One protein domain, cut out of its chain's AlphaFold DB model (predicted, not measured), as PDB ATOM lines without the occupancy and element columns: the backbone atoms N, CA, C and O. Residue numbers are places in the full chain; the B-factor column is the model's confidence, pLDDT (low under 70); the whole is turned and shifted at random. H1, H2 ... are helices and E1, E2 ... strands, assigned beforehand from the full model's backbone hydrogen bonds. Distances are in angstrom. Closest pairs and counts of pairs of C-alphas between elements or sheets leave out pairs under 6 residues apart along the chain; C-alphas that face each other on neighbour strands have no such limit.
ATOM      1  N   GLU A 416     -80.763  59.368  59.267       73.56
ATOM      2  CA  GLU A 416     -79.647  60.243  59.668       73.56
ATOM      3  C   GLU A 416     -78.263  59.613  59.415       73.56
ATOM      4  O   GLU A 416     -77.334  60.282  58.960       73.56
ATOM      5  N   SER A 417     -78.115  58.303  59.649       72.38
ATOM      6  CA  SER A 417     -76.858  57.597  59.379       72.38
ATOM      7  C   SER A 417     -76.539  57.556  57.886       72.38
ATOM      8  O   SER A 417     -75.403  57.824  57.490       72.38
ATOM      9  N   ALA A 418     -77.530  57.267  57.046       76.62
ATOM     10  CA  ALA A 418     -77.374  57.294  55.606       76.62
ATOM     11  C   ALA A 418     -77.160  58.723  55.101       76.62
ATOM     12  O   ALA A 418     -76.295  58.925  54.262       76.62
ATOM     13  N   GLU A 419     -77.841  59.729  55.646       80.25
ATOM     14  CA  GLU A 419     -77.622  61.136  55.303       80.25
ATOM     15  C   GLU A 419     -76.186  61.574  55.619       80.25
ATOM     16  O   GLU A 419     -75.542  62.240  54.804       80.25
ATOM     17  N   LYS A 420     -75.624  61.116  56.743       82.56
ATOM     18  CA  LYS A 420     -74.206  61.314  57.068       82.56
ATOM     19  C   LYS A 420     -73.279  60.642  56.051       82.56
ATOM     20  O   LYS A 420     -72.306  61.260  55.622       82.56
ATOM     21  N   ILE A 421     -73.570  59.406  55.638       82.19
ATOM     22  CA  ILE A 421     -72.786  58.703  54.604       82.19
ATOM     23  C   ILE A 421     -72.855  59.467  53.275       82.19
ATOM     24  O   ILE A 421     -71.819  59.756  52.676       82.19
ATOM     25  N   LEU A 422     -74.058  59.854  52.841       84.38
ATOM     26  CA  LEU A 422     -74.272  60.579  51.589       84.38
ATOM     27  C   LEU A 422     -73.584  61.953  51.614       84.38
ATOM     28  O   LEU A 422     -72.878  62.301  50.673       84.38
ATOM     29  N   SER A 423     -73.720  62.728  52.690       86.56
ATOM     30  CA  SER A 423     -73.063  64.040  52.819       86.56
ATOM     31  C   SER A 423     -71.537  63.935  52.873       86.56
ATOM     32  O   SER A 423     -70.855  64.715  52.206       86.56
ATOM     33  N   THR A 424     -70.997  62.940  53.584       89.00
ATOM     34  CA  THR A 424     -69.548  62.674  53.635       89.00
ATOM     35  C   THR A 424     -69.010  62.315  52.254       89.00
ATOM     36  O   THR A 424     -67.998  62.868  51.821       89.00
ATOM     37  N   PHE A 425     -69.709  61.436  51.531       91.50
ATOM     38  CA  PHE A 425     -69.351  61.089  50.161       91.50
ATOM     39  C   PHE A 425     -69.410  62.307  49.237       91.50
ATOM     40  O   PHE A 425     -68.490  62.520  48.454       91.50
ATOM     41  N   LYS A 426     -70.461  63.130  49.342       91.62
ATOM     42  CA  LYS A 426     -70.622  64.337  48.521       91.62
ATOM     43  C   LYS A 426     -69.470  65.317  48.732       91.62
ATOM     44  O   LYS A 426     -68.873  65.785  47.770       91.62
ATOM     45  N   HIS A 427     -69.119  65.574  49.992       93.44
ATOM     46  CA  HIS A 427     -68.007  66.454  50.340       93.44
ATOM     47  C   HIS A 427     -66.675  65.945  49.774       93.44
ATOM     48  O   HIS A 427     -65.930  66.711  49.167       93.44
ATOM     49  N   TRP A 428     -66.407  64.646  49.926       95.19
ATOM     50  CA  TRP A 428     -65.226  64.007  49.356       95.19
ATOM     51  C   TRP A 428     -65.196  64.084  47.823       95.19
ATOM     52  O   TRP A 428     -64.167  64.438  47.252       95.19
ATOM     53  N   ALA A 429     -66.316  63.800  47.155       94.44
ATOM     54  CA  ALA A 429     -66.413  63.841  45.699       94.44
ATOM     55  C   ALA A 429     -66.178  65.262  45.159       94.44
ATOM     56  O   ALA A 429     -65.396  65.442  44.225       94.44
ATOM     57  N   ASP A 430     -66.786  66.276  45.780       94.81
ATOM     58  CA  ASP A 430     -66.585  67.681  45.410       94.81
ATOM     59  C   ASP A 430     -65.129  68.125  45.614       94.81
ATOM     60  O   ASP A 430     -64.580  68.877  44.802       94.81
ATOM     61  N   ASP A 431     -64.485  67.660  46.687       94.69
ATOM     62  CA  ASP A 431     -63.077  67.951  46.937       94.69
ATOM     63  C   ASP A 431     -62.146  67.252  45.942       94.69
ATOM     64  O   ASP A 431     -61.240  67.888  45.404       94.69
ATOM     65  N   ALA A 432     -62.407  65.984  45.615       94.56
ATOM     66  CA  ALA A 432     -61.659  65.248  44.600       94.56
ATOM     67  C   ALA A 432     -61.776  65.901  43.213       94.56
ATOM     68  O   ALA A 432     -60.776  66.032  42.501       94.56
ATOM     69  N   ILE A 433     -62.973  66.371  42.843       94.81
ATOM     70  CA  ILE A 433     -63.209  67.101  41.588       94.81
ATOM     71  C   ILE A 433     -62.382  68.391  41.548       94.81
ATOM     72  O   ILE A 433     -61.709  68.660  40.553       94.81
ATOM     73  N   ARG A 434     -62.382  69.167  42.636       94.62
ATOM     74  CA  ARG A 434     -61.687  70.461  42.704       94.62
ATOM     75  C   ARG A 434     -60.165  70.339  42.810       94.62
ATOM     76  O   ARG A 434     -59.462  71.139  42.202       94.62
ATOM     77  N   SER A 435     -59.660  69.392  43.597       93.12
ATOM     78  CA  SER A 435     -58.229  69.296  43.935       93.12
ATOM     79  C   SER A 435     -57.439  68.357  43.022       93.12
ATOM     80  O   SER A 435     -56.250  68.580  42.805       93.12
ATOM     81  N   LYS A 436     -58.084  67.316  42.476       91.50
ATOM     82  CA  LYS A 436     -57.435  66.240  41.702       91.50
ATOM     83  C   LYS A 436     -58.060  66.035  40.318       91.50
ATOM     84  O   LYS A 436     -57.854  64.995  39.699       91.50
ATOM     85  N   GLY A 437     -58.873  66.984  39.846       91.44
ATOM     86  CA  GLY A 437     -59.581  66.862  38.568       91.44
ATOM     87  C   GLY A 437     -60.555  65.678  38.515       91.44
ATOM     88  O   GLY A 437     -60.825  65.155  37.438       91.44
ATOM     89  N   GLY A 438     -61.040  65.215  39.672       92.50
ATOM     90  CA  GLY A 438     -61.971  64.092  39.788       92.50
ATOM     91  C   GLY A 438     -61.312  62.714  39.834       92.50
ATOM     92  O   GLY A 438     -62.022  61.721  39.968       92.50
ATOM     93  N   ILE A 439     -59.982  62.631  39.747       95.00
ATOM     94  CA  ILE A 439     -59.253  61.359  39.764       95.00
ATOM     95  C   ILE A 439     -59.236  60.785  41.187       95.00
ATOM     96  O   ILE A 439     -58.713  61.406  42.117       95.00
ATOM     97  N   VAL A 440     -59.780  59.579  41.349       95.12
ATOM     98  CA  VAL A 440     -59.846  58.834  42.619       95.12
ATOM     99  C   VAL A 440     -59.499  57.363  42.401       95.12
ATOM    100  O   VAL A 440     -59.676  56.848  41.301       95.12
ATOM    101  N   SER A 441     -59.025  56.655  43.429       95.06
ATOM    102  CA  SER A 441     -58.846  55.201  43.326       95.06
ATOM    103  C   SER A 441     -60.186  54.470  43.478       95.06
ATOM    104  O   SER A 441     -61.110  54.962  44.140       95.06
ATOM    105  N   VAL A 442     -60.308  53.276  42.888       93.75
ATOM    106  CA  VAL A 442     -61.489  52.421  43.114       93.75
ATOM    107  C   VAL A 442     -61.614  52.060  44.597       93.75
ATOM    108  O   VAL A 442     -62.718  52.098  45.138       93.75
ATOM    109  N   ALA A 443     -60.504  51.794  45.286       92.31
ATOM    110  CA  ALA A 443     -60.501  51.511  46.720       92.31
ATOM    111  C   ALA A 443     -61.091  52.665  47.557       92.31
ATOM    112  O   ALA A 443     -61.981  52.421  48.379       92.31
ATOM    113  N   ASP A 444     -60.672  53.910  47.301       93.00
ATOM    114  CA  ASP A 444     -61.198  55.093  47.998       93.00
ATOM    115  C   ASP A 444     -62.697  55.264  47.735       93.00
ATOM    116  O   ASP A 444     -63.470  55.506  48.661       93.00
ATOM    117  N   TYR A 445     -63.130  55.075  46.485       93.69
ATOM    118  CA  TYR A 445     -64.540  55.178  46.113       93.69
ATOM    119  C   TYR A 445     -65.421  54.192  46.896       93.69
ATOM    120  O   TYR A 445     -66.444  54.583  47.460       93.69
ATOM    121  N   TRP A 446     -65.005  52.923  46.985       92.50
ATOM    122  CA  TRP A 446     -65.713  51.912  47.777       92.50
ATOM    123  C   TRP A 446     -65.699  52.240  49.276       92.50
ATOM    124  O   TRP A 446     -66.733  52.122  49.937       92.50
ATOM    125  N   SER A 447     -64.572  52.731  49.797       91.00
ATOM    126  CA  SER A 447     -64.463  53.158  51.196       91.00
ATOM    127  C   SER A 447     -65.437  54.296  51.528       91.00
ATOM    128  O   SER A 447     -66.194  54.193  52.494       91.00
ATOM    129  N   HIS A 448     -65.512  55.330  50.684       90.44
ATOM    130  CA  HIS A 448     -66.433  56.457  50.869       90.44
ATOM    131  C   HIS A 448     -67.906  56.098  50.615       90.44
ATOM    132  O   HIS A 448     -68.798  56.763  51.142       90.44
ATOM    133  N   MET A 449     -68.179  55.019  49.877       88.00
ATOM    134  CA  MET A 449     -69.502  54.387  49.800       88.00
ATOM    135  C   MET A 449     -69.895  53.623  51.073       88.00
ATOM    136  O   MET A 449     -71.024  53.132  51.150       88.00
ATOM    137  N   ASN A 450     -68.993  53.515  52.055       84.50
ATOM    138  CA  ASN A 450     -69.121  52.666  53.238       84.50
ATOM    139  C   ASN A 450     -69.253  51.171  52.881       84.50
ATOM    140  O   ASN A 450     -70.047  50.439  53.473       84.50
ATOM    141  N   ALA A 451     -68.491  50.721  51.881       85.00
ATOM    142  CA  ALA A 451     -68.470  49.338  51.421       85.00
ATOM    143  C   ALA A 451     -67.034  48.813  51.276       85.00
ATOM    144  O   ALA A 451     -66.085  49.551  51.026       85.00
ATOM    145  N   THR A 452     -66.860  47.501  51.423       86.31
ATOM    146  CA  THR A 452     -65.555  46.866  51.210       86.31
ATOM    147  C   THR A 452     -65.276  46.741  49.718       86.31
ATOM    148  O   THR A 452     -66.128  46.260  48.969       86.31
ATOM    149  N   CYS A 453     -64.078  47.145  49.288       86.25
ATOM    150  CA  CYS A 453     -63.663  46.994  47.899       86.25
ATOM    151  C   CYS A 453     -63.649  45.497  47.515       86.25
ATOM    152  O   CYS A 453     -63.038  44.688  48.222       86.25
ATOM    153  N   PRO A 454     -64.355  45.090  46.447       88.44
ATOM    154  CA  PRO A 454     -64.440  43.693  46.043       88.44
ATOM    155  C   PRO A 454     -63.148  43.238  45.355       88.44
ATOM    156  O   PRO A 454     -62.470  44.018  44.699       88.44
ATOM    157  N   ALA A 455     -62.867  41.932  45.389       89.06
ATOM    158  CA  ALA A 455     -61.706  41.360  44.697       89.06
ATOM    159  C   ALA A 455     -61.768  41.492  43.160       89.06
ATOM    160  O   ALA A 455     -60.750  41.330  42.493       89.06
ATOM    161  N   LYS A 456     -62.962  41.716  42.586       90.31
ATOM    162  CA  LYS A 456     -63.196  41.972  41.155       90.31
ATOM    163  C   LYS A 456     -64.409  42.878  40.962       90.31
ATOM    164  O   LYS A 456     -65.434  42.672  41.612       90.31
ATOM    165  N   ILE A 457     -64.334  43.796  39.998       90.56
ATOM    166  CA  ILE A 457     -65.471  44.619  39.564       90.56
ATOM    167  C   ILE A 457     -66.238  43.885  38.454       90.56
ATOM    168  O   ILE A 457     -65.910  43.983  37.268       90.56
ATOM    169  N   ASN A 458     -67.270  43.118  38.822       89.81
ATOM    170  CA  ASN A 458     -68.183  42.531  37.839       89.81
ATOM    171  C   ASN A 458     -69.342  43.491  37.542       89.81
ATOM    172  O   ASN A 458     -69.390  44.626  38.011       89.81
ATOM    173  N   LYS A 459     -70.305  43.030  36.735       87.38
ATOM    174  CA  LYS A 459     -71.473  43.830  36.347       87.38
ATOM    175  C   LYS A 459     -72.234  44.368  37.565       87.38
ATOM    176  O   LYS A 459     -72.602  45.530  37.576       87.38
ATOM    177  N   LYS A 460     -72.425  43.541  38.596       88.75
ATOM    178  CA  LYS A 460     -73.142  43.923  39.818       88.75
ATOM    179  C   LYS A 460     -72.427  45.051  40.567       88.75
ATOM    180  O   LYS A 460     -73.081  45.992  41.003       88.75
ATOM    181  N   GLU A 461     -71.110  44.948  40.715       90.38
ATOM    182  CA  GLU A 461     -70.276  45.947  41.386       90.38
ATOM    183  C   GLU A 461     -70.253  47.258  40.591       90.38
ATOM    184  O   GLU A 461     -70.477  48.321  41.162       90.38
ATOM    185  N   ALA A 462     -70.087  47.181  39.268       89.25
ATOM    186  CA  ALA A 462     -70.120  48.353  38.398       89.25
ATOM    187  C   ALA A 462     -71.493  49.053  38.402       89.25
ATOM    188  O   ALA A 462     -71.556  50.276  38.518       89.25
ATOM    189  N   ASP A 463     -72.589  48.289  38.329       88.50
ATOM    190  CA  ASP A 463     -73.952  48.828  38.386       88.50
ATOM    191  C   ASP A 463     -74.218  49.514  39.738       88.50
ATOM    192  O   ASP A 463     -74.852  50.569  39.777       88.50
ATOM    193  N   LEU A 464     -73.701  48.956  40.842       89.31
ATOM    194  CA  LEU A 464     -73.807  49.555  42.175       89.31
ATOM    195  C   LEU A 464     -73.033  50.876  42.265       89.31
ATOM    196  O   LEU A 464     -73.583  51.867  42.745       89.31
ATOM    197  N   MET A 465     -71.787  50.896  41.781       91.50
ATOM    198  CA  MET A 465     -70.955  52.100  41.760       91.50
ATOM    199  C   MET A 465     -71.637  53.222  40.974       91.50
ATOM    200  O   MET A 465     -71.761  54.334  41.486       91.50
ATOM    201  N   GLN A 466     -72.135  52.915  39.773       89.38
ATOM    202  CA  GLN A 466     -72.815  53.886  38.914       89.38
ATOM    203  C   GLN A 466     -74.137  54.367  39.511       89.38
ATOM    204  O   GLN A 466     -74.412  55.564  39.514       89.38
ATOM    205  N   ALA A 467     -74.957  53.460  40.051       87.94
ATOM    206  CA  ALA A 467     -76.213  53.834  40.701       87.94
ATOM    207  C   ALA A 467     -75.977  54.757  41.906       87.94
ATOM    208  O   ALA A 467     -76.758  55.682  42.130       87.94
ATOM    209  N   PHE A 468     -74.893  54.533  42.652       88.94
ATOM    210  CA  PHE A 468     -74.516  55.378  43.776       88.94
ATOM    211  C   PHE A 468     -74.016  56.754  43.364       88.94
ATOM    212  O   PHE A 468     -74.570  57.744  43.844       88.94
ATOM    213  N   ALA A 469     -73.077  56.834  42.421       89.94
ATOM    214  CA  ALA A 469     -72.646  58.115  41.866       89.94
ATOM    215  C   ALA A 469     -73.851  58.909  41.348       89.94
ATOM    216  O   ALA A 469     -74.045  60.066  41.721       89.94
ATOM    217  N   GLN A 470     -74.726  58.250  40.585       87.00
ATOM    218  CA  GLN A 470     -75.895  58.884  39.991       87.00
ATOM    219  C   GLN A 470     -76.895  59.376  41.047       87.00
ATOM    220  O   GLN A 470     -77.403  60.490  40.918       87.00
ATOM    221  N   LYS A 471     -77.158  58.600  42.112       83.38
ATOM    222  CA  LYS A 471     -78.012  59.044  43.234       83.38
ATOM    223  C   LYS A 471     -77.438  60.286  43.924       83.38
ATOM    224  O   LYS A 471     -78.200  61.110  44.421       83.38
ATOM    225  N   MET A 472     -76.115  60.425  43.913       86.81
ATOM    226  CA  MET A 472     -75.383  61.543  44.502       86.81
ATOM    227  C   MET A 472     -75.194  62.743  43.561       86.81
ATOM    228  O   MET A 472     -74.699  63.777  44.003       86.81
ATOM    229  N   GLY A 473     -75.632  62.642  42.301       88.50
ATOM    230  CA  GLY A 473     -75.495  63.712  41.307       88.50
ATOM    231  C   GLY A 473     -74.157  63.715  40.562       88.50
ATOM    232  O   GLY A 473     -73.770  64.743  40.011       88.50
ATOM    233  N   TYR A 474     -73.461  62.580  40.521       91.56
ATOM    234  CA  TYR A 474     -72.186  62.403  39.826       91.56
ATOM    235  C   TYR A 474     -72.265  61.310  38.755       91.56
ATOM    236  O   TYR A 474     -73.151  60.453  38.761       91.56
ATOM    237  N   CYS A 475     -71.288  61.322  37.860       91.12
ATOM    238  CA  CYS A 475     -71.011  60.284  36.877       91.12
ATOM    239  C   CYS A 475     -69.587  59.745  37.080       91.12
ATOM    240  O   CYS A 475     -68.737  60.416  37.670       91.12
ATOM    241  N   LEU A 476     -69.331  58.534  36.576       91.62
ATOM    242  CA  LEU A 476     -68.031  57.869  36.662       91.62
ATOM    243  C   LEU A 476     -67.488  57.532  35.274       91.62
ATOM    244  O   LEU A 476     -68.220  57.019  34.428       91.62
ATOM    245  N   ALA A 477     -66.185  57.725  35.081       89.62
ATOM    246  CA  ALA A 477     -65.420  57.104  34.004       89.62
ATOM    247  C   ALA A 477     -64.311  56.203  34.594       89.62
ATOM    248  O   ALA A 477     -63.651  56.623  35.541       89.62
ATOM    249  N   PRO A 478     -64.075  54.990  34.062       88.25
ATOM    250  CA  PRO A 478     -64.797  54.372  32.956       88.25
ATOM    251  C   PRO A 478     -66.228  53.959  33.336       88.25
ATOM    252  O   PRO A 478     -66.525  53.559  34.458       88.25
ATOM    253  N   ASP A 479     -67.112  54.028  32.345       86.56
ATOM    254  CA  ASP A 479     -68.503  53.585  32.431       86.56
ATOM    255  C   ASP A 479     -68.660  52.406  31.468       86.56
ATOM    256  O   ASP A 479     -68.479  52.599  30.264       86.56
ATOM    257  N   PRO A 480     -68.987  51.192  31.936       84.06
ATOM    258  CA  PRO A 480     -69.159  50.049  31.046       84.06
ATOM    259  C   PRO A 480     -70.234  50.255  29.969       84.06
ATOM    260  O   PRO A 480     -70.150  49.629  28.910       84.06
ATOM    261  N   TYR A 481     -71.227  51.111  30.225       82.06
ATOM    262  CA  TYR A 481     -72.313  51.406  29.296       82.06
ATOM    263  C   TYR A 481     -71.912  52.444  28.239       82.06
ATOM    264  O   TYR A 481     -72.178  52.229  27.060       82.06
ATOM    265  N   HIS A 482     -71.239  53.530  28.638       83.12
ATOM    266  CA  HIS A 482     -70.851  54.607  27.713       83.12
ATOM    267  C   HIS A 482     -69.457  54.426  27.099       83.12
ATOM    268  O   HIS A 482     -69.251  54.717  25.926       83.12
ATOM    269  N   HIS A 483     -68.492  53.953  27.885       84.69
ATOM    270  CA  HIS A 483     -67.082  53.861  27.499       84.69
ATOM    271  C   HIS A 483     -66.673  52.452  27.046       84.69
ATOM    272  O   HIS A 483     -65.576  52.277  26.521       84.69
ATOM    273  N   HIS A 484     -67.522  51.438  27.264       81.06
ATOM    274  CA  HIS A 484     -67.221  50.024  26.993       81.06
ATOM    275  C   HIS A 484     -65.917  49.536  27.658       81.06
ATOM    276  O   HIS A 484     -65.210  48.663  27.148       81.06
ATOM    277  N   VAL A 485     -65.602  50.110  28.822       83.75
ATOM    278  CA  VAL A 485     -64.438  49.786  29.653       83.75
ATOM    279  C   VAL A 485     -64.920  49.496  31.067       83.75
ATOM    280  O   VAL A 485     -65.805  50.178  31.582       83.75
ATOM    281  N   LYS A 486     -64.350  48.463  31.691       84.56
ATOM    282  CA  LYS A 486     -64.584  48.153  33.103       84.56
ATOM    283  C   LYS A 486     -63.516  48.828  33.952       84.56
ATOM    284  O   LYS A 486     -62.367  48.903  33.529       84.56
ATOM    285  N   ALA A 487     -63.906  49.275  35.139       88.44
ATOM    286  CA  ALA A 487     -62.951  49.692  36.152       88.44
ATOM    287  C   ALA A 487     -62.132  48.484  36.633       88.44
ATOM    288  O   ALA A 487     -62.669  47.377  36.751       88.44
ATOM    289  N   ASP A 488     -60.851  48.716  36.902       90.12
ATOM    290  CA  ASP A 488     -59.964  47.754  37.555       90.12
ATOM    291  C   ASP A 488     -59.954  48.004  39.067       90.12
ATOM    292  O   ASP A 488     -60.082  49.149  39.491       90.12
ATOM    293  N   VAL A 489     -59.812  46.958  39.877       90.19
ATOM    294  CA  VAL A 489     -59.834  47.050  41.349       90.19
ATOM    295  C   VAL A 489     -58.692  47.926  41.863       90.19
ATOM    296  O   VAL A 489     -58.913  48.755  42.741       90.19
ATOM    297  N   ASP A 490     -57.516  47.805  41.247       90.62
ATOM    298  CA  ASP A 490     -56.332  48.620  41.551       90.62
ATOM    299  C   ASP A 490     -56.245  49.878  40.662       90.62
ATOM    300  O   ASP A 490     -55.230  50.573  40.620       90.62
ATOM    301  N   GLY A 491     -57.313  50.161  39.910       90.56
ATOM    302  CA  GLY A 491     -57.383  51.253  38.951       90.56
ATOM    303  C   GLY A 491     -57.878  52.573  39.535       90.56
ATOM    304  O   GLY A 491     -58.222  52.711  40.714       90.56
ATOM    305  N   VAL A 492     -57.963  53.562  38.646       92.81
ATOM    306  CA  VAL A 492     -58.512  54.889  38.935       92.81
ATOM    307  C   VAL A 492     -59.874  55.089  38.275       92.81
ATOM    308  O   VAL A 492     -60.178  54.516  37.225       92.81
ATOM    309  N   LEU A 493     -60.688  55.932  38.900       94.06
ATOM    310  CA  LEU A 493     -61.944  56.459  38.392       94.06
ATOM    311  C   LEU A 493     -61.815  57.968  38.224       94.06
ATOM    312  O   LEU A 493     -61.096  58.626  38.976       94.06
ATOM    313  N   VAL A 494     -62.575  58.519  37.289       93.50
ATOM    314  CA  VAL A 494     -62.802  59.957  37.175       93.50
ATOM    315  C   VAL A 494     -64.250  60.240  37.556       93.50
ATOM    316  O   VAL A 494     -65.177  59.808  36.866       93.50
ATOM    317  N   LEU A 495     -64.427  60.948  38.668       94.31
ATOM    318  CA  LEU A 495     -65.692  61.514  39.124       94.31
ATOM    319  C   LEU A 495     -65.925  62.869  38.464       94.31
ATOM    320  O   LEU A 495     -65.037  63.716  38.438       94.31
ATOM    321  N   PHE A 496     -67.139  63.097  37.977       91.44
ATOM    322  CA  PHE A 496     -67.538  64.400  37.450       91.44
ATOM    323  C   PHE A 496     -69.026  64.668  37.707       91.44
ATOM    324  O   PHE A 496     -69.796  63.716  37.866       91.44
ATOM    325  N   PRO A 497     -69.457  65.941  37.774       90.69
ATOM    326  CA  PRO A 497     -70.860  66.278  38.003       90.69
ATOM    327  C   PRO A 497     -71.761  65.717  36.897       90.69
ATOM    328  O   PRO A 497     -71.437  65.816  35.709       90.69
ATOM    329  N   ALA A 498     -72.907  65.153  37.273       84.56
ATOM    330  CA  ALA A 498     -73.926  64.770  36.304       84.56
ATOM    331  C   ALA A 498     -74.559  66.035  35.692       84.56
ATOM    332  O   ALA A 498     -74.934  66.959  36.411       84.56
ATOM    333  N   GLY A 499     -74.676  66.091  34.362       71.00
ATOM    334  CA  GLY A 499     -75.351  67.199  33.676       71.00
ATOM    335  C   GLY A 499     -76.871  67.205  33.902       71.00
ATOM    336  O   GLY A 499     -77.458  66.189  34.264       71.00
ATOM    337  N   GLU A 500     -77.530  68.341  33.631       58.34
ATOM    338  CA  GLU A 500     -78.997  68.492  33.771       58.34
ATOM    339  C   GLU A 500     -79.802  67.529  32.885       58.34
ATOM    340  O   GLU A 500     -80.938  67.166  33.195       58.34
ATOM    341  N   ARG A 501     -79.215  67.089  31.769       51.94
ATOM    342  CA  ARG A 501     -79.767  66.009  30.953       51.94
ATOM    343  C   ARG A 501     -79.270  64.700  31.554       51.94
ATOM    344  O   ARG A 501     -78.068  64.470  31.574       51.94
ATOM    345  N   GLY A 502     -80.197  63.878  32.056       55.38
ATOM    346  CA  GLY A 502     -79.911  62.556  32.624       55.38
ATOM    347  C   GLY A 502     -79.229  61.592  31.638       55.38
ATOM    348  O   GLY A 502     -78.674  62.010  30.629       55.38
ATOM    349  N   ARG A 503     -79.273  60.277  31.913       58.41
ATOM    350  CA  ARG A 503     -78.640  59.249  31.054       58.41
ATOM    351  C   ARG A 503     -78.912  59.517  29.569       58.41
ATOM    352  O   ARG A 503     -80.066  59.481  29.144       58.41
ATOM    353  N   PHE A 504     -77.856  59.769  28.800       70.12
ATOM    354  CA  PHE A 504     -77.935  59.916  27.352       70.12
ATOM    355  C   PHE A 504     -77.530  58.599  26.695       70.12
ATOM    356  O   PHE A 504     -76.630  57.911  27.165       70.12
ATOM    357  N   SER A 505     -78.194  58.228  25.603       73.25
ATOM    358  CA  SER A 505     -77.724  57.109  24.789       73.25
ATOM    359  C   SER A 505     -76.502  57.575  23.993       73.25
ATOM    360  O   SER A 505     -76.603  58.603  23.316       73.25
ATOM    361  N   PRO A 506     -75.361  56.867  24.053       79.75
ATOM    362  CA  PRO A 506     -74.161  57.283  23.340       79.75
ATOM    363  C   PRO A 506     -74.429  57.260  21.829       79.75
ATOM    364  O   PRO A 506     -74.866  56.246  21.283       79.75
ATOM    365  N   SER A 507     -74.216  58.397  21.159       85.31
ATOM    366  CA  SER A 507     -74.389  58.502  19.708       85.31
ATOM    367  C   SER A 507     -73.229  57.821  18.967       85.31
ATOM    368  O   SER A 507     -72.162  57.611  19.555       85.31
ATOM    369  N   PRO A 508     -73.384  57.493  17.671       87.56
ATOM    370  CA  PRO A 508     -72.282  56.973  16.862       87.56
ATOM    371  C   PRO A 508     -71.040  57.880  16.879       87.56
ATOM    372  O   PRO A 508     -69.911  57.390  16.943       87.56
ATOM    373  N   GLU A 509     -71.234  59.200  16.887       89.69
ATOM    374  CA  GLU A 509     -70.158  60.194  16.957       89.69
ATOM    375  C   GLU A 509     -69.441  60.143  18.308       89.69
ATOM    376  O   GLU A 509     -68.211  60.144  18.351       89.69
ATOM    377  N   PHE A 510     -70.193  60.029  19.411       87.00
ATOM    378  CA  PHE A 510     -69.619  59.871  20.749       87.00
ATOM    379  C   PHE A 510     -68.772  58.598  20.841       87.00
ATOM    380  O   PHE A 510     -67.632  58.645  21.301       87.00
ATOM    381  N   ILE A 511     -69.294  57.470  20.350       86.38
ATOM    382  CA  ILE A 511     -68.563  56.195  20.350       86.38
ATOM    383  C   ILE A 511     -67.282  56.315  19.516       86.38
ATOM    384  O   ILE A 511     -66.220  55.869  19.950       86.38
ATOM    385  N   THR A 512     -67.354  56.966  18.353       89.19
ATOM    386  CA  THR A 512     -66.186  57.208  17.494       89.19
ATOM    387  C   THR A 512     -65.132  58.056  18.207       89.19
ATOM    388  O   THR A 512     -63.947  57.718  18.172       89.19
ATOM    389  N   ALA A 513     -65.542  59.117  18.908       89.44
ATOM    390  CA  ALA A 513     -64.639  59.962  19.685       89.44
ATOM    391  C   ALA A 513     -63.961  59.185  20.826       89.44
ATOM    392  O   ALA A 513     -62.740  59.247  20.967       89.44
ATOM    393  N   VAL A 514     -64.726  58.394  21.588       87.62
ATOM    394  CA  VAL A 514     -64.196  57.543  22.670       87.62
ATOM    395  C   VAL A 514     -63.179  56.534  22.132       87.62
ATOM    396  O   VAL A 514     -62.097  56.390  22.703       87.62
ATOM    397  N   LEU A 515     -63.490  55.853  21.024       87.00
ATOM    398  CA  LEU A 515     -62.576  54.886  20.408       87.00
ATOM    399  C   LEU A 515     -61.298  55.556  19.890       87.00
ATOM    400  O   LEU A 515     -60.211  55.018  20.094       87.00
ATOM    401  N   THR A 516     -61.416  56.738  19.279       89.50
ATOM    402  CA  THR A 516     -60.270  57.495  18.748       89.50
ATOM    403  C   THR A 516     -59.343  57.956  19.871       89.50
ATOM    404  O   THR A 516     -58.139  57.710  19.808       89.50
ATOM    405  N   LEU A 517     -59.895  58.553  20.935       87.44
ATOM    406  CA  LEU A 517     -59.130  58.970  22.116       87.44
ATOM    407  C   LEU A 517     -58.426  57.787  22.776       87.44
ATOM    408  O   LEU A 517     -57.263  57.890  23.169       87.44
ATOM    409  N   ARG A 518     -59.109  56.643  22.864       84.06
ATOM    410  CA  ARG A 518     -58.535  55.432  23.445       84.06
ATOM    411  C   ARG A 518     -57.397  54.879  22.597       84.06
ATOM    412  O   ARG A 518     -56.359  54.545  23.156       84.06
ATOM    413  N   LEU A 519     -57.572  54.794  21.278       86.25
ATOM    414  CA  LEU A 519     -56.516  54.341  20.375       86.25
ATOM    415  C   LEU A 519     -55.296  55.263  20.470       86.25
ATOM    416  O   LEU A 519     -54.186  54.772  20.639       86.25
ATOM    417  N   GLY A 520     -55.511  56.582  20.451       86.88
ATOM    418  CA  GLY A 520     -54.443  57.569  20.627       86.88
ATOM    419  C   GLY A 520     -53.716  57.418  21.965       86.88
ATOM    420  O   GLY A 520     -52.492  57.402  21.990       86.88
ATOM    421  N   SER A 521     -54.457  57.215  23.058       83.38
ATOM    422  CA  SER A 521     -53.877  56.998  24.391       83.38
ATOM    423  C   SER A 521     -53.060  55.707  24.461       83.38
ATOM    424  O   SER A 521     -51.972  55.704  25.022       83.38
ATOM    425  N   VAL A 522     -53.557  54.611  23.871       83.94
ATOM    426  CA  VAL A 522     -52.816  53.342  23.802       83.94
ATOM    427  C   VAL A 522     -51.521  53.532  23.023       83.94
ATOM    428  O   VAL A 522     -50.483  53.104  23.505       83.94
ATOM    429  N   VAL A 523     -51.568  54.200  21.866       85.88
ATOM    430  CA  VAL A 523     -50.373  54.473  21.055       85.88
ATOM    431  C   VAL A 523     -49.370  55.343  21.816       85.88
ATOM    432  O   VAL A 523     -48.190  55.016  21.828       85.88
ATOM    433  N   ALA A 524     -49.830  56.389  22.504       81.44
ATOM    434  CA  ALA A 524     -48.968  57.267  23.299       81.44
ATOM    435  C   ALA A 524     -48.309  56.556  24.496       81.44
ATOM    436  O   ALA A 524     -47.224  56.934  24.921       81.44
ATOM    437  N   LEU A 525     -48.950  55.519  25.043       78.62
ATOM    438  CA  LEU A 525     -48.445  54.764  26.191       78.62
ATOM    439  C   LEU A 525     -47.532  53.586  25.806       78.62
ATOM    440  O   LEU A 525     -46.976  52.955  26.704       78.62
ATOM    441  N   ILE A 526     -47.350  53.281  24.513       79.50
ATOM    442  CA  ILE A 526     -46.503  52.158  24.060       79.50
ATOM    443  C   ILE A 526     -45.036  52.335  24.479       79.50
ATOM    444  O   ILE A 526     -44.391  51.345  24.822       79.50
TER     445      ILE A 526
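AT A GLANCE: This is residues 416 to 526 of the 532 residues of an uncharacterized protein of Escherichia coli (UniProt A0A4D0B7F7). A small three-stranded sheet has helices H1, H2 and H3 packed on one face, while the last helix, H4, is set off from this body at the end of a link, and its residues 519 to 525 stick out. H1 and H4 lie toward the two ends of the longest axis. The printed part has 111 residues, with four named helices and three named strands in the order H1, E1, H2, H3, E2, E3, H4. The sheet runs E1, E3, E2, all antiparallel, and the class is mostly helix. The whole is compact, with a radius of gyration of the C-alphas of 14.6 A and spans of 46 by 32 by 30 A.

IN THESE COORDINATES: Find C-alpha 416 at (-79.647, 60.243, 59.668); from there H1 runs 29.2 A through residues 416 to 436. Next come E1, residues 439 to 441, and H2, residues 442 to 448. Look on to H3, residues 459 to 471, 17.9 A long, and E2, residues 474 to 477. E3, residues 492 to 497, begins at C-alpha 492 at (-58.512, 54.889, 38.935) and is 16.8 A long. H4, residues 508 to 525, runs 25.7 A to C-alpha 525 at (-48.445, 54.764, 26.191).

HOW THE PARTS SIT: Begin at the inner strand E3, whose pairing is staggered: residues 492 to 494 pair with E1 and 494 to 497 with E2. E1 and E3 are antiparallel neighbours at 133 degrees, where you can look for N 440 and O 493, 2.9 A apart; in the hairpin of E2 and E3, antiparallel at 146 degrees, look for N 475 and O 496, 2.8 A apart. E1, H2, H3 and E2 form a split strand-helix-strand unit, two strands of one sheet with helices between them along the chain and E3 between them in the sheet, and its crossover is right-handed. H1, H2 and H3 on one face of the sheet make two layers. H1, at a height over the sheet of 7.7 A, runs across the strands, at 77 degrees to E3 on the local plane. H1 touches H2 with residues 421 to 428 alone, closest at C-alphas 425 and 448, 5.5 A, at a steep tilt of 43 degrees, opposite ways. H3 is over none of the strands; its closest C-alphas to E2 are 469 and 475, 5.7 A. H2 and H3 are close but not clearly touching, with C-alphas 446 and 465 at 8.0 A. H4 is not on the sheet and is apart from H1, H2 and H3. In H1, H2, H3 and H4 every O i to N i+4 pair is within hydrogen-bond range.

THE WHOLE: The C-alphas of Glu 416 and Ile 526, the two farthest apart, are 49.3 A apart. The printed part has no cut. The link from E2 to E3, residues 478 to 491, is long. Mean pLDDT of the printed part is 86.7, and residues 500 to 503, in the short link from E3 to H4, are under 70.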